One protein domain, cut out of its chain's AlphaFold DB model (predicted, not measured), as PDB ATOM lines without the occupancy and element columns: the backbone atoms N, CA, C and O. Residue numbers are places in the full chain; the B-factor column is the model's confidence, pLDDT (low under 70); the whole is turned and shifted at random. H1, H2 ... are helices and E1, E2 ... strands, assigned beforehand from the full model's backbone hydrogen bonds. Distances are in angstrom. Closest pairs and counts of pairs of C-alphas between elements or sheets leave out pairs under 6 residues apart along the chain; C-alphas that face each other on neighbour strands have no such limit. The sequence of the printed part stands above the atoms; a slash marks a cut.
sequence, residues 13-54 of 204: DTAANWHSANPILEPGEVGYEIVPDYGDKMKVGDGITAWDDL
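This is residues 13 to 54 of the 204 residues of a protein of Methylocucumis oryzae (UniProt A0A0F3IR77). This small domain has little regular structure: a short helix, H1, beside strand E1 of a two-stranded hairpin, E1 and E2, with loops making up most of the rest. The printed part has 42 residues, with H1, E1 and E2 in that order; the sheet E1 - E2 is antiparallel, the class mixed, and 16 residues lie in named elements. It is compact, with a radius of gyration of the C-alphas of 9.8 A, yet elongated, spanning 29 by 18 by 14 A.

Residues 13 to 14 pair, parallel, with residues 33 to 34 of E1, residues 30 to 34. In H1, residues 15 to 21, every O i to N i+4 pair is within hydrogen-bond range. The closest C-alphas of H1 and E1, those of Ala 15 and Glu 33, are 5.5 A apart. E1 and E2, residues 41 to 44, form an antiparallel hairpin at 159 degrees, with N 33 and O 41 at 2.8 A. H1 and E2 are apart.

H1 begins at C-alpha 15 (-4.977, -51.865, -24.558). E1 measures 12.9 A. E2 ends at C-alpha 44 (0.787, -48.509, -38.089).

The C-alphas farthest apart, of Asp 37 and Ile 48, are 29.7 A apart. The printed part has no cut. Both links are short. Residues 37 to 38 have pLDDT under 70.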
ATOM      1  N   ASP A  13       2.138 -53.055 -25.680       94.25
ATOM      2  CA  ASP A  13       1.557 -52.865 -24.352       94.25
ATOM      3  C   ASP A  13       0.092 -53.330 -24.329       94.25
ATOM      4  O   ASP A  13      -0.472 -53.692 -25.362       94.25
ATOM      5  N   THR A  14      -0.522 -53.348 -23.151       94.44
ATOM      6  CA  THR A  14      -1.954 -53.600 -22.973       94.44
ATOM      7  C   THR A  14      -2.798 -52.495 -23.604       94.44
ATOM      8  O   THR A  14      -2.388 -51.334 -23.635       94.44
ATOM      9  N   ALA A  15      -4.012 -52.838 -24.039       92.88
ATOM     10  CA  ALA A  15      -4.977 -51.865 -24.558       92.88
ATOM     11  C   ALA A  15      -5.175 -50.660 -23.620       92.88
ATOM     12  O   ALA A  15      -5.123 -49.511 -24.049       92.88
ATOM     13  N   ALA A  16      -5.313 -50.904 -22.312       93.44
ATOM     14  CA  ALA A  16      -5.486 -49.841 -21.321       93.44
ATOM     15  C   ALA A  16      -4.303 -48.857 -21.293       93.44
ATOM     16  O   ALA A  16      -4.511 -47.647 -21.205       93.44
ATOM     17  N   ASN A  17      -3.072 -49.361 -21.398       95.44
ATOM     18  CA  ASN A  17      -1.879 -48.518 -21.406       95.44
ATOM     19  C   ASN A  17      -1.748 -47.730 -22.712       95.44
ATOM     20  O   ASN A  17      -1.405 -46.549 -22.671       95.44
ATOM     21  N   TRP A  18      -2.076 -48.344 -23.852       96.06
ATOM     22  CA  TRP A  18      -2.095 -47.653 -25.139       96.06
ATOM     23  C   TRP A  18      -3.118 -46.518 -25.183       96.06
ATOM     24  O   TRP A  18      -2.751 -45.410 -25.560       96.06
ATOM     25  N   HIS A  19      -4.350 -46.763 -24.730       94.38
ATOM     26  CA  HIS A  19      -5.400 -45.741 -24.645       94.38
ATOM     27  C   HIS A  19      -5.073 -44.641 -23.622       94.38
ATOM     28  O   HIS A  19      -5.363 -43.471 -23.842       94.38
ATOM     29  N   SER A  20      -4.435 -44.990 -22.500       97.06
ATOM     30  CA  SER A  20      -4.023 -44.011 -21.482       97.06
ATOM     31  C   SER A  20      -2.898 -43.095 -21.976       97.06
ATOM     32  O   SER A  20      -2.921 -41.888 -21.737       97.06
ATOM     33  N   ALA A  21      -1.909 -43.656 -22.679       96.56
ATOM     34  CA  ALA A  21      -0.803 -42.884 -23.238       96.56
ATOM     35  C   ALA A  21      -1.196 -42.129 -24.520       96.56
ATOM     36  O   ALA A  21      -0.619 -41.078 -24.793       96.56
ATOM     37  N   ASN A  22      -2.114 -42.701 -25.305       96.69
ATOM     38  CA  ASN A  22      -2.582 -42.258 -26.619       96.69
ATOM     39  C   ASN A  22      -1.488 -41.594 -27.492       96.69
ATOM     40  O   ASN A  22      -1.627 -40.438 -27.901       96.69
ATOM     41  N   PRO A  23      -0.343 -42.267 -27.735       96.69
ATOM     42  CA  PRO A  23       0.793 -41.642 -28.402       96.69
ATOM     43  C   PRO A  23       0.559 -41.485 -29.910       96.69
ATOM     44  O   PRO A  23      -0.129 -42.297 -30.524       96.69
ATOM     45  N   ILE A  24       1.218 -40.500 -30.525       97.06
ATOM     46  CA  ILE A  24       1.427 -40.468 -31.979       97.06
ATOM     47  C   ILE A  24       2.608 -41.393 -32.286       97.06
ATOM     48  O   ILE A  24       3.680 -41.243 -31.696       97.06
ATOM     49  N   LEU A  25       2.391 -42.370 -33.164       96.06
ATOM     50  CA  LEU A  25       3.432 -43.284 -33.635       96.06
ATOM     51  C   LEU A  25       4.117 -42.708 -34.874       96.06
ATOM     52  O   LEU A  25       3.453 -42.098 -35.716       96.06
ATOM     53  N   GLU A  26       5.422 -42.934 -35.006       96.19
ATOM     54  CA  GLU A  26       6.188 -42.468 -36.165       96.19
ATOM     55  C   GLU A  26       5.672 -43.100 -37.473       96.19
ATOM     56  O   GLU A  26       5.105 -44.200 -37.451       96.19
ATOM     57  N   PRO A  27       5.877 -42.459 -38.640       95.88
ATOM     58  CA  PRO A  27       5.465 -43.025 -39.919       95.88
ATOM     59  C   PRO A  27       6.048 -44.431 -40.138       95.88
ATOM     60  O   PRO A  27       7.263 -44.617 -40.191       95.88
ATOM     61  N   GLY A  28       5.177 -45.429 -40.287       91.62
ATOM     62  CA  GLY A  28       5.559 -46.831 -40.465       91.62
ATOM     63  C   GLY A  28       5.901 -47.585 -39.173       91.62
ATOM     64  O   GLY A  28       6.180 -48.784 -39.243       91.62
ATOM     65  N   GLU A  29       5.863 -46.943 -38.001       94.25
ATOM     66  CA  GLU A  29       6.051 -47.618 -36.713       94.25
ATOM     67  C   GLU A  29       4.863 -48.542 -36.429       94.25
ATOM     68  O   GLU A  29       3.708 -48.119 -36.424       94.25
ATOM     69  N   VAL A  30       5.147 -49.820 -36.170       93.88
ATOM     70  CA  VAL A  30       4.123 -50.795 -35.782       93.88
ATOM     71  C   VAL A  30       3.964 -50.785 -34.267       93.88
ATOM     72  O   VAL A  30       4.896 -51.135 -33.537       93.88
ATOM     73  N   GLY A  31       2.765 -50.435 -33.806       94.62
ATOM     74  CA  GLY A  31       2.355 -50.593 -32.415       94.62
ATOM     75  C   GLY A  31       1.504 -51.845 -32.239       94.62
ATOM     76  O   GLY A  31       0.563 -52.078 -33.000       94.62
ATOM     77  N   TYR A  32       1.840 -52.649 -31.231       93.62
ATOM     78  CA  TYR A  32       1.177 -53.913 -30.931       93.62
ATOM     79  C   TYR A  32       0.362 -53.813 -29.640       93.62
ATOM     80  O   TYR A  32       0.893 -53.598 -28.547       93.62
ATOM     81  N   GLU A  33      -0.942 -53.991 -29.760       93.19
ATOM     82  CA  GLU A  33      -1.892 -53.924 -28.661       93.19
ATOM     83  C   GLU A  33      -2.211 -55.324 -28.157       93.19
ATOM     84  O   GLU A  33      -2.779 -56.146 -28.876       93.19
ATOM     85  N   ILE A  34      -1.852 -55.582 -26.905       92.44
ATOM     86  CA  ILE A  34      -2.138 -56.838 -26.230       92.44
ATOM     87  C   ILE A  34      -3.575 -56.765 -25.719       92.44
ATOM     88  O   ILE A  34      -3.882 -55.976 -24.815       92.44
ATOM     89  N   VAL A  35      -4.446 -57.586 -26.305       85.81
ATOM     90  CA  VAL A  35      -5.877 -57.621 -25.989       85.81
ATOM     91  C   VAL A  35      -6.220 -59.002 -25.437       85.81
ATOM     92  O   VAL A  35      -6.113 -59.992 -26.164       85.81
ATOM     93  N   PRO A  36      -6.662 -59.104 -24.173       75.06
ATOM     94  CA  PRO A  36      -7.206 -60.352 -23.659       75.06
ATOM     95  C   PRO A  36      -8.404 -60.790 -24.518       75.06
ATOM     96  O   PRO A  36      -9.248 -59.968 -24.868       75.06
ATOM     97  N   ASP A  37      -8.467 -62.072 -24.871       69.25
ATOM     98  CA  ASP A  37      -9.629 -62.759 -25.467       69.25
ATOM     99  C   ASP A  37      -9.985 -62.474 -26.941       69.25
ATOM    100  O   ASP A  37     -10.687 -63.281 -27.550       69.25
ATOM    101  N   TYR A  38      -9.477 -61.402 -27.557       62.38
ATOM    102  CA  TYR A  38      -9.858 -61.013 -28.932       62.38
ATOM    103  C   TYR A  38      -8.761 -61.182 -29.990       62.38
ATOM    104  O   TYR A  38      -8.989 -60.894 -31.166       62.38
ATOM    105  N   GLY A  39      -7.593 -61.681 -29.584       79.19
ATOM    106  CA  GLY A  39      -6.395 -61.665 -30.413       79.19
ATOM    107  C   GLY A  39      -5.751 -60.282 -30.396       79.19
ATOM    108  O   GLY A  39      -6.422 -59.249 -30.414       79.19
ATOM    109  N   ASP A  40      -4.429 -60.272 -30.315       88.12
ATOM    110  CA  ASP A  40      -3.666 -59.035 -30.293       88.12
ATOM    111  C   ASP A  40      -3.841 -58.256 -31.604       88.12
ATOM    112  O   ASP A  40      -4.003 -58.833 -32.685       88.12
ATOM    113  N   LYS A  41      -3.798 -56.928 -31.512       88.31
ATOM    114  CA  LYS A  41      -4.052 -56.026 -32.639       88.31
ATOM    115  C   LYS A  41      -2.804 -55.236 -32.992       88.31
ATOM    116  O   LYS A  41      -1.917 -55.043 -32.165       88.31
ATOM    117  N   MET A  42      -2.753 -54.731 -34.219       92.50
ATOM    118  CA  MET A  42      -1.688 -53.835 -34.659       92.50
ATOM    119  C   MET A  42      -2.266 -52.569 -35.280       92.50
ATOM    120  O   MET A  42      -3.260 -52.631 -36.006       92.50
ATOM    121  N   LYS A  43      -1.614 -51.436 -35.030       93.25
ATOM    122  CA  LYS A  43      -1.787 -50.189 -35.787       93.25
ATOM    123  C   LYS A  43      -0.428 -49.774 -36.355       93.25
ATOM    124  O   LYS A  43       0.607 -50.121 -35.782       93.25
ATOM    125  N   VAL A  44      -0.432 -49.061 -37.477       93.69
ATOM    126  CA  VAL A  44       0.787 -48.509 -38.089       93.69
ATOM    127  C   VAL A  44       0.705 -46.993 -38.029       93.69
ATOM    128  O   VAL A  44      -0.292 -46.425 -38.468       93.69
ATOM    129  N   GLY A  45       1.731 -46.360 -37.467       95.06
ATOM    130  CA  GLY A  45       1.818 -44.913 -37.349       95.06
ATOM    131  C   GLY A  45       1.916 -44.211 -38.696       95.06
ATOM    132  O   GLY A  45       2.510 -44.719 -39.649       95.06
ATOM    133  N   ASP A  46       1.347 -43.015 -38.760       94.94
ATOM    134  CA  ASP A  46       1.464 -42.077 -39.877       94.94
ATOM    135  C   ASP A  46       2.253 -40.809 -39.493       94.94
ATOM    136  O   ASP A  46       2.429 -39.920 -40.324       94.94
ATOM    137  N   GLY A  47       2.749 -40.729 -38.249       96.50
ATOM    138  CA  GLY A  47       3.480 -39.585 -37.700       96.50
ATOM    139  C   GLY A  47       2.615 -38.402 -37.269       96.50
ATOM    140  O   GLY A  47       3.165 -37.363 -36.907       96.50
ATOM    141  N   ILE A  48       1.284 -38.507 -37.338       97.00
ATOM    142  CA  ILE A  48       0.374 -37.372 -37.114       97.00
ATOM    143  C   ILE A  48      -0.798 -37.765 -36.214       97.00
ATOM    144  O   ILE A  48      -1.159 -37.023 -35.301       97.00
ATOM    145  N   THR A  49      -1.400 -38.918 -36.471       96.81
ATOM    146  CA  THR A  49      -2.616 -39.384 -35.814       96.81
ATOM    147  C   THR A  49      -2.269 -40.081 -34.498       96.81
ATOM    148  O   THR A  49      -1.355 -40.905 -34.426       96.81
ATOM    149  N   ALA A  50      -2.999 -39.744 -33.434       97.50
ATOM    150  CA  ALA A  50      -2.843 -40.388 -32.135       97.50
ATOM    151  C   ALA A  50      -3.364 -41.837 -32.171       97.50
ATOM    152  O   ALA A  50      -4.235 -42.178 -32.972       97.50
ATOM    153  N   TRP A  51      -2.832 -42.692 -31.296       96.06
ATOM    154  CA  TRP A  51      -3.147 -44.120 -31.231       96.06
ATOM    155  C   TRP A  51      -4.646 -44.428 -31.285       96.06
ATOM    156  O   TRP A  51      -5.042 -45.319 -32.035       96.06
ATOM    157  N   ASP A  52      -5.479 -43.715 -30.530       95.50
ATOM    158  CA  ASP A  52      -6.922 -43.966 -30.439       95.50
ATOM    159  C   ASP A  52      -7.638 -43.773 -31.780       95.50
ATOM    160  O   ASP A  52      -8.535 -44.552 -32.111       95.50
ATOM    161  N   ASP A  53      -7.167 -42.818 -32.581       95.19
ATOM    162  CA  ASP A  53      -7.753 -42.442 -33.869       95.19
ATOM    163  C   ASP A  53      -7.098 -43.163 -35.060       95.19
ATOM    164  O   ASP A  53      -7.666 -43.204 -36.154       95.19
ATOM    165  N   LEU A  54      -5.920 -43.773 -34.868       92.44
ATOM    166  CA  LEU A  54      -5.270 -44.573 -35.903       92.44
ATOM    167  C   LEU A  54      -6.132 -45.798 -36.268       92.44
ATOM    168  O   LEU A  54      -6.645 -46.491 -35.378       92.44
TER     169      LEU A  54